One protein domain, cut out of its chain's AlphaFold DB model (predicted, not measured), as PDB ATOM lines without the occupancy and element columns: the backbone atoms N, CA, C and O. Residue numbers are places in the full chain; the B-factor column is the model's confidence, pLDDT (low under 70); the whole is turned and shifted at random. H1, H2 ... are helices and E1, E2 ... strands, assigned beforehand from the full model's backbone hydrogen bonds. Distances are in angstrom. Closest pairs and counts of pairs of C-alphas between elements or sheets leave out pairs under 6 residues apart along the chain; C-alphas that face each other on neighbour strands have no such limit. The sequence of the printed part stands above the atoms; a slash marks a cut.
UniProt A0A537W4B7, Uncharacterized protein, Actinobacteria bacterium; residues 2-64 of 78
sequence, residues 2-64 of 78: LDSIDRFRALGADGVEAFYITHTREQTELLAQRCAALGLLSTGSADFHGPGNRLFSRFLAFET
ATOM      1  N   LEU A   2    -111.938  -4.650 174.800       87.19
ATOM      2  CA  LEU A   2    -112.862  -4.416 175.922       87.19
ATOM      3  C   LEU A   2    -112.561  -5.281 177.157       87.19
ATOM      4  O   LEU A   2    -112.492  -4.745 178.256       87.19
ATOM      5  N   ASP A   3    -112.247  -6.565 176.968       92.00
ATOM      6  CA  ASP A   3    -111.847  -7.448 178.079       92.00
ATOM      7  C   ASP A   3    -110.609  -6.930 178.829       92.00
ATOM      8  O   ASP A   3    -110.448  -7.141 180.030       92.00
ATOM      9  N   SER A   4    -109.721  -6.223 178.124       94.06
ATOM     10  CA  SER A   4    -108.544  -5.598 178.726       94.06
ATOM     11  C   SER A   4    -108.935  -4.417 179.612       94.06
ATOM     12  O   SER A   4    -108.366  -4.273 180.689       94.06
ATOM     13  N   ILE A   5    -109.928  -3.618 179.209       94.38
ATOM     14  CA  ILE A   5    -110.450  -2.501 180.013       94.38
ATOM     15  C   ILE A   5    -111.048  -3.033 181.313       94.38
ATOM     16  O   ILE A   5    -110.722  -2.535 182.387       94.38
ATOM     17  N   ASP A   6    -111.855  -4.089 181.233       93.94
ATOM     18  CA  ASP A   6    -112.465  -4.707 182.412       93.94
ATOM     19  C   ASP A   6    -111.410  -5.251 183.371       93.94
ATOM     20  O   ASP A   6    -111.478  -5.029 184.583       93.94
ATOM     21  N   ARG A   7    -110.397  -5.927 182.818       96.00
ATOM     22  CA  ARG A   7    -109.271  -6.448 183.589       96.00
ATOM     23  C   ARG A   7    -108.483  -5.328 184.265       96.00
ATOM     24  O   ARG A   7    -108.160  -5.460 185.439       96.00
ATOM     25  N   PHE A   8    -108.155  -4.250 183.558       95.69
ATOM     26  CA  PHE A   8    -107.386  -3.148 184.139       95.69
ATOM     27  C   PHE A   8    -108.191  -2.365 185.170       95.69
ATOM     28  O   PHE A   8    -107.655  -2.035 186.223       95.69
ATOM     29  N   ARG A   9    -109.494  -2.177 184.949       96.19
ATOM     30  CA  ARG A   9    -110.406  -1.641 185.964       96.19
ATOM     31  C   ARG A   9    -110.415  -2.513 187.222       96.19
ATOM     32  O   ARG A   9    -110.313  -1.991 188.325       96.19
ATOM     33  N   ALA A  10    -110.478  -3.840 187.075       96.56
ATOM     34  CA  ALA A  10    -110.394  -4.767 188.207       96.56
ATOM     35  C   ALA A  10    -109.037  -4.715 188.939       96.56
ATOM     36  O   ALA A  10    -108.964  -5.066 190.113       96.56
ATOM     37  N   LEU A  11    -107.979  -4.257 188.263       97.56
ATOM     38  CA  LEU A  11    -106.655  -4.004 188.840       97.56
ATOM     39  C   LEU A  11    -106.491  -2.577 189.396       97.56
ATOM     40  O   LEU A  11    -105.416  -2.254 189.893       97.56
ATOM     41  N   GLY A  12    -107.534  -1.742 189.343       97.25
ATOM     42  CA  GLY A  12    -107.534  -0.395 189.916       97.25
ATOM     43  C   GLY A  12    -107.148   0.728 188.952       97.25
ATOM     44  O   GLY A  12    -106.786   1.800 189.414       97.25
ATOM     45  N   ALA A  13    -107.201   0.513 187.634       96.75
ATOM     46  CA  ALA A  13    -107.028   1.608 186.679       96.75
ATOM     47  C   ALA A  13    -108.191   2.611 186.764       96.75
ATOM     48  O   ALA A  13    -109.356   2.214 186.700       96.75
ATOM     49  N   ASP A  14    -107.865   3.903 186.830       97.50
ATOM     50  CA  ASP A  14    -108.847   4.994 186.905       97.50
ATOM     51  C   ASP A  14    -109.428   5.386 185.537       97.50
ATOM     52  O   ASP A  14    -110.511   5.965 185.448       97.50
ATOM     53  N   GLY A  15    -108.722   5.080 184.445       96.62
ATOM     54  CA  GLY A  15    -109.071   5.571 183.117       96.62
ATOM     55  C   GLY A  15    -108.378   4.862 181.965       96.62
ATOM     56  O   GLY A  15    -107.461   4.066 182.156       96.62
ATOM     57  N   VAL A  16    -108.831   5.184 180.756       97.31
ATOM     58  CA  VAL A  16    -108.255   4.722 179.488       97.31
ATOM     59  C   VAL A  16    -108.120   5.915 178.548       97.31
ATOM     60  O   VAL A  16    -109.020   6.753 178.474       97.31
ATOM     61  N   GLU A  17    -107.034   5.958 177.778       97.56
ATOM     62  CA  GLU A  17    -106.941   6.845 176.619       97.56
ATOM     63  C   GLU A  17    -107.879   6.344 175.511       97.56
ATOM     64  O   GLU A  17    -107.543   5.461 174.722       97.56
ATOM     65  N   ALA A  18    -109.102   6.871 175.483       97.88
ATOM     66  CA  ALA A  18    -110.106   6.522 174.478       97.88
ATOM     67  C   ALA A  18    -109.908   7.319 173.173       97.88
ATOM     68  O   ALA A  18    -110.267   6.849 172.087       97.88
ATOM     69  N   PHE A  19    -109.300   8.503 173.273       98.31
ATOM     70  CA  PHE A  19    -109.059   9.415 172.157       98.31
ATOM     71  C   PHE A  19    -107.578   9.405 171.780       98.31
ATOM     72  O   PHE A  19    -106.757  10.067 172.409       98.31
ATOM     73  N   TYR A  20    -107.217   8.636 170.759       98.06
ATOM     74  CA  TYR A  20    -105.819   8.444 170.385       98.06
ATOM     75  C   TYR A  20    -105.631   8.661 168.886       98.06
ATOM     76  O   TYR A  20    -106.509   8.328 168.093       98.06
ATOM     77  N   ILE A  21    -104.490   9.222 168.486       97.62
ATOM     78  CA  ILE A  21    -104.209   9.644 167.099       97.62
ATOM     79  C   ILE A  21    -104.355   8.527 166.051       97.62
ATOM     80  O   ILE A  21    -104.627   8.805 164.886       97.62
ATOM     81  N   THR A  22    -104.187   7.260 166.439       96.69
ATOM     82  CA  THR A  22    -104.361   6.110 165.534       96.69
ATOM     83  C   THR A  22    -105.744   5.462 165.611       96.69
ATOM     84  O   THR A  22    -105.992   4.498 164.885       96.69
ATOM     85  N   HIS A  23    -106.651   5.959 166.459       97.62
ATOM     86  CA  HIS A  23    -108.013   5.441 166.547       97.62
ATOM     87  C   HIS A  23    -108.889   5.967 165.409       97.62
ATOM     88  O   HIS A  23    -108.979   7.165 165.130       97.62
ATOM     89  N   THR A  24    -109.596   5.031 164.790       97.94
ATOM     90  CA  THR A  24    -110.768   5.310 163.956       97.94
ATOM     91  C   THR A  24    -111.943   5.783 164.812       97.94
ATOM     92  O   THR A  24    -111.966   5.569 166.028       97.94
ATOM     93  N   ARG A  25    -112.956   6.377 164.172       98.19
ATOM     94  CA  ARG A  25    -114.196   6.794 164.835       98.19
ATOM     95  C   ARG A  25    -114.858   5.643 165.585       98.19
ATOM     96  O   ARG A  25    -115.191   5.794 166.756       98.19
ATOM     97  N   GLU A  26    -114.982   4.487 164.940       98.25
ATOM     98  CA  GLU A  26    -115.627   3.305 165.510       98.25
ATOM     99  C   GLU A  26    -114.878   2.807 166.753       98.25
ATOM    100  O   GLU A  26    -115.495   2.416 167.743       98.25
ATOM    101  N   GLN A  27    -113.540   2.851 166.734       98.00
ATOM    102  CA  GLN A  27    -112.719   2.496 167.896       98.00
ATOM    103  C   GLN A  27    -112.888   3.505 169.033       98.00
ATOM    104  O   GLN A  27    -113.093   3.097 170.174       98.00
ATOM    105  N   THR A  28    -112.838   4.805 168.739       98.19
ATOM    106  CA  THR A  28    -113.037   5.854 169.745       98.19
ATOM    107  C   THR A  28    -114.412   5.752 170.397       98.19
ATOM    108  O   THR A  28    -114.504   5.753 171.624       98.19
ATOM    109  N   GLU A  29    -115.473   5.600 169.603       98.06
ATOM    110  CA  GLU A  29    -116.839   5.440 170.103       98.06
ATOM    111  C   GLU A  29    -116.959   4.201 171.000       98.06
ATOM    112  O   GLU A  29    -117.475   4.300 172.115       98.06
ATOM    113  N   LEU A  30    -116.412   3.059 170.571       97.75
ATOM    114  CA  LEU A  30    -116.443   1.815 171.340       97.75
ATOM    115  C   LEU A  30    -115.762   1.953 172.713       97.75
ATOM    116  O   LEU A  30    -116.281   1.471 173.724       97.75
ATOM    117  N   LEU A  31    -114.601   2.611 172.766       97.88
ATOM    118  CA  LEU A  31    -113.839   2.791 174.005       97.88
ATOM    119  C   LEU A  31    -114.475   3.815 174.932       97.88
ATOM    120  O   LEU A  31    -114.632   3.534 176.119       97.88
ATOM    121  N   ALA A  32    -114.873   4.969 174.398       97.75
ATOM    122  CA  ALA A  32    -115.516   6.019 175.175       97.75
ATOM    123  C   ALA A  32    -116.818   5.507 175.813       97.75
ATOM    124  O   ALA A  32    -117.048   5.716 177.005       97.75
ATOM    125  N   GLN A  33    -117.625   4.748 175.060       97.00
ATOM    126  CA  GLN A  33    -118.837   4.111 175.583       97.00
ATOM    127  C   GLN A  33    -118.524   3.073 176.666       97.00
ATOM    128  O   GLN A  33    -119.226   3.021 177.680       97.00
ATOM    129  N   ARG A  34    -117.460   2.265 176.511       97.19
ATOM    130  CA  ARG A  34    -117.060   1.315 177.560       97.19
ATOM    131  C   ARG A  34    -116.607   2.031 178.828       97.19
ATOM    132  O   ARG A  34    -117.026   1.631 179.913       97.19
ATOM    133  N   CYS A  35    -115.794   3.078 178.705       97.75
ATOM    134  CA  CYS A  35    -115.364   3.883 179.845       97.75
ATOM    135  C   CYS A  35    -116.561   4.495 180.574       97.75
ATOM    136  O   CYS A  35    -116.658   4.358 181.792       97.75
ATOM    137  N   ALA A  36    -117.512   5.075 179.834       96.94
ATOM    138  CA  ALA A  36    -118.739   5.626 180.400       96.94
ATOM    139  C   ALA A  36    -119.553   4.564 181.160       96.94
ATOM    140  O   ALA A  36    -119.958   4.796 182.297       96.94
ATOM    141  N   ALA A  37    -119.728   3.368 180.586       96.75
ATOM    142  CA  ALA A  37    -120.455   2.270 181.228       96.75
ATOM    143  C   ALA A  37    -119.790   1.761 182.523       96.75
ATOM    144  O   ALA A  37    -120.470   1.217 183.392       96.75
ATOM    145  N   LEU A  38    -118.471   1.921 182.657       96.12
ATOM    146  CA  LEU A  38    -117.697   1.482 183.821       96.12
ATOM    147  C   LEU A  38    -117.398   2.603 184.828       96.12
ATOM    148  O   LEU A  38    -116.813   2.318 185.874       96.12
ATOM    149  N   GLY A  39    -117.778   3.848 184.524       96.06
ATOM    150  CA  GLY A  39    -117.431   5.022 185.330       96.06
ATOM    151  C   GLY A  39    -115.940   5.373 185.303       96.06
ATOM    152  O   GLY A  39    -115.445   5.978 186.248       96.06
ATOM    153  N   LEU A  40    -115.221   4.974 184.250       97.75
ATOM    154  CA  LEU A  40    -113.800   5.271 184.062       97.75
ATOM    155  C   LEU A  40    -113.598   6.653 183.432       97.75
ATOM    156  O   LEU A  40    -114.450   7.154 182.686       97.75
ATOM    157  N   LEU A  41    -112.423   7.236 183.665       98.25
ATOM    158  CA  LEU A  41    -111.958   8.383 182.892       98.25
ATOM    159  C   LEU A  41    -111.727   7.976 181.426       98.25
ATOM    160  O   LEU A  41    -111.321   6.848 181.125       98.25
ATOM    161  N   SER A  42    -111.982   8.907 180.510       97.81
ATOM    162  CA  SER A  42    -111.697   8.772 179.077       97.81
ATOM    163  C   SER A  42    -110.814   9.934 178.642       97.81
ATOM    164  O   SER A  42    -111.293  11.030 178.369       97.81
ATOM    165  N   THR A  43    -109.504   9.705 178.634       97.75
ATOM    166  CA  THR A  43    -108.497  10.720 178.300       97.75
ATOM    167  C   THR A  43    -108.094  10.633 176.829       97.75
ATOM    168  O   THR A  43    -108.505   9.716 176.108       97.75
ATOM    169  N   GLY A  44    -107.304  11.605 176.367       97.06
ATOM    170  CA  GLY A  44    -106.806  11.628 175.001       97.06
ATOM    171  C   GLY A  44    -105.364  12.084 174.880       97.06
ATOM    172  O   GLY A  44    -104.911  12.931 175.651       97.06
ATOM    173  N   SER A  45    -104.657  11.529 173.898       97.25
ATOM    174  CA  SER A  45    -103.258  11.850 173.635       97.25
ATOM    175  C   SER A  45    -102.932  11.798 172.145       97.25
ATOM    176  O   SER A  45    -103.375  10.924 171.399       97.25
ATOM    177  N   ALA A  46    -102.118  12.762 171.717       97.38
ATOM    178  CA  ALA A  46    -101.459  12.748 170.410       97.38
ATOM    179  C   ALA A  46    -100.118  12.010 170.457       97.38
ATOM    180  O   ALA A  46     -99.479  11.837 169.422       97.38
ATOM    181  N   ASP A  47     -99.692  11.661 171.674       97.56
ATOM    182  CA  ASP A  47     -98.468  10.945 171.986       97.56
ATOM    183  C   ASP A  47     -97.243  11.564 171.315       97.56
ATOM    184  O   ASP A  47     -96.547  10.911 170.557       97.56
ATOM    185  N   PHE A  48     -97.022  12.869 171.492       97.81
ATOM    186  CA  PHE A  48     -96.015  13.615 170.734       97.81
ATOM    187  C   PHE A  48     -94.576  13.139 171.012       97.81
ATOM    188  O   PHE A  48     -94.105  13.174 172.145       97.81
ATOM    189  N   HIS A  49     -93.839  12.814 169.946       98.06
ATOM    190  CA  HIS A  49     -92.450  12.334 169.965       98.06
ATOM    191  C   HIS A  49     -91.485  13.235 169.165       98.06
ATOM    192  O   HIS A  49     -90.396  12.808 168.777       98.06
ATOM    193  N   GLY A  50     -91.867  14.485 168.889       96.81
ATOM    194  CA  GLY A  50     -91.024  15.458 168.188       96.81
ATOM    195  C   GLY A  50     -91.421  15.701 166.724       96.81
ATOM    196  O   GLY A  50     -92.018  14.840 166.078       96.81
ATOM    197  N   PRO A  51     -91.046  16.861 166.152       96.31
ATOM    198  CA  PRO A  51     -91.484  17.276 164.815       96.31
ATOM    199  C   PRO A  51     -90.959  16.382 163.679       96.31
ATOM    200  O   PRO A  51     -91.544  16.360 162.603       96.31
ATOM    201  N   GLY A  52     -89.875  15.630 163.909       96.88
ATOM    202  CA  GLY A  52     -89.337  14.664 162.944       96.88
ATOM    203  C   GLY A  52     -90.053  13.307 162.939       96.88
ATOM    204  O   GLY A  52     -89.760  12.474 162.084       96.88
ATOM    205  N   ASN A  53     -90.969  13.052 163.880       97.81
ATOM    206  CA  ASN A  53     -91.710  11.796 163.920       97.81
ATOM    207  C   ASN A  53     -92.791  11.759 162.825       97.81
ATOM    208  O   ASN A  53     -93.507  12.730 162.590       97.81
ATOM    209  N   ARG A  54     -92.946  10.612 162.155       96.06
ATOM    210  CA  ARG A  54     -93.904  10.466 161.049       96.06
ATOM    211  C   ARG A  54     -95.366  10.619 161.481       96.06
ATOM    212  O   ARG A  54     -96.147  11.186 160.725       96.06
ATOM    213  N   LEU A  55     -95.741  10.069 162.633       95.38
ATOM    214  CA  LEU A  55     -97.134  10.039 163.104       95.38
ATOM    215  C   LEU A  55     -97.342  10.975 164.293       95.38
ATOM    216  O   LEU A  55     -98.336  11.688 164.361       95.38
ATOM    217  N   PHE A  56     -96.360  11.038 165.181       97.75
ATOM    218  CA  PHE A  56     -96.453  11.662 166.492       97.75
ATOM    219  C   PHE A  56     -95.772  13.037 166.544       97.75
ATOM    220  O   PHE A  56     -94.965  13.319 167.427       97.75
ATOM    221  N   SER A  57     -96.027  13.891 165.552       97.50
ATOM    222  CA  SER A  57     -95.302  15.163 165.353       97.50
ATOM    223  C   SER A  57     -96.117  16.424 165.605       97.50
ATOM    224  O   SER A  57     -95.626  17.528 165.368       97.50
ATOM    225  N   ARG A  58     -97.351  16.300 166.099       97.31
ATOM    226  CA  ARG A  58     -98.204  17.449 166.424       97.31
ATOM    227  C   ARG A  58     -98.872  17.269 167.779       97.31
ATOM    228  O   ARG A  58     -99.410  16.206 168.066       97.31
ATOM    229  N   PHE A  59     -98.859  18.321 168.591       96.88
ATOM    230  CA  PHE A  59     -99.631  18.358 169.830       96.88
ATOM    231  C   PHE A  59    -101.131  18.296 169.534       96.88
ATOM    232  O   PHE A  59    -101.582  18.843 168.528       96.88
ATOM    233  N   LEU A  60    -101.882  17.635 170.421       94.56
ATOM    234  CA  LEU A  60    -103.348  17.516 170.367       94.56
ATOM    235  C   LEU A  60    -103.907  16.937 169.051       94.56
ATOM    236  O   LEU A  60    -105.082  17.102 168.753       94.56
ATOM    237  N   ALA A  61    -103.086  16.241 168.262       97.12
ATOM    238  CA  ALA A  61    -103.483  15.612 167.007       97.12
ATOM    239  C   ALA A  61    -104.256  14.294 167.204       97.12
ATOM    240  O   ALA A  61    -103.945  13.294 166.572       97.12
ATOM    241  N   PHE A  62    -105.264  14.290 168.068       97.38
ATOM    242  CA  PHE A  62    -106.254  13.222 168.180       97.38
ATOM    243  C   PHE A  62    -107.648  13.816 167.978       97.38
ATOM    244  O   PHE A  62    -107.845  15.020 168.139       97.38
ATOM    245  N   GLU A  63    -108.615  12.979 167.624       97.56
ATOM    246  CA  GLU A  63    -109.988  13.418 167.391       97.56
ATOM    247  C   GLU A  63    -110.919  12.830 168.454       97.56
ATOM    248  O   GLU A  63    -110.776  11.673 168.853       97.56
ATOM    249  N   THR A  64    -111.874  13.632 168.930       97.88
ATOM    250  CA  THR A  64    -112.928  13.151 169.836       97.88
ATOM    251  C   THR A  64    -114.169  12.662 169.096       97.88
ATOM    252  O   THR A  64    -115.058  12.068 169.700       97.88
TER     253      THR A  64
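AT A GLANCE: This is residues 2 to 64 of the 78 residues of an uncharacterized protein of Actinobacteria bacterium (UniProt A0A537W4B7). A narrow ribbon of two parallel strands, E1 and E2, has helix H2 packed on it, more on E1 than on E2, and the shorter helix H1 near E1 and H2. From the end of E2 a long tail, residues 46 to 64, loops away and folds back. The printed part has 63 residues, with two named helices and two named strands in the order H1, E1, H2, E2 along the chain; helices hold 23 and strands 11 of the 34 residues in named elements, and the class is mixed, helices and strands. It is only just loose, close to compact, with a radius of gyration of the C-alphas of 12.8 A, and elongated, spanning 38 by 23 by 16 A.

HOW THE PARTS SIT: E1, residues 15 to 20, and E2, residues 41 to 45, are parallel neighbours at 36 degrees; N 16 and O 41 are within hydrogen-bond range at 3.0 A, as are N 43 and O 16 at 3.0 A. H2, residues 25 to 38, comes closest to E1 at the C-alphas of Leu 31 and Ala 18, 5.3 A apart, and to E2 at those of Ala 32 and Ser 42, 6.1 A. E1, H2 and E2 form a strand-helix-strand unit, two parallel strands joined through a helix, with a right-handed crossover. H1, residues 2 to 10, is close to H2 but not clearly touching, its closest C-alphas being Leu 2 and Arg 34 at 7.3 A, at a shallow tilt of 32 degrees, the same way. H1 and E2 are apart. In H1 and H2 every O i to N i+4 pair is within hydrogen-bond range.

IN THESE COORDINATES: H1 begins at C-alpha 2 (-112.862, -4.416, 175.922) and is 12.5 A long; E1 is 13.5 A, H2 20.0 A. E2, 13.2 A, ends at C-alpha 45 (-103.258, 11.850, 173.635).

THE WHOLE: The C-alphas farthest apart, Ala 10 and Gly 52, are 38.2 A apart. The printed part has no cut, the three links are tight, and no printed residue is under 70 in pLDDT.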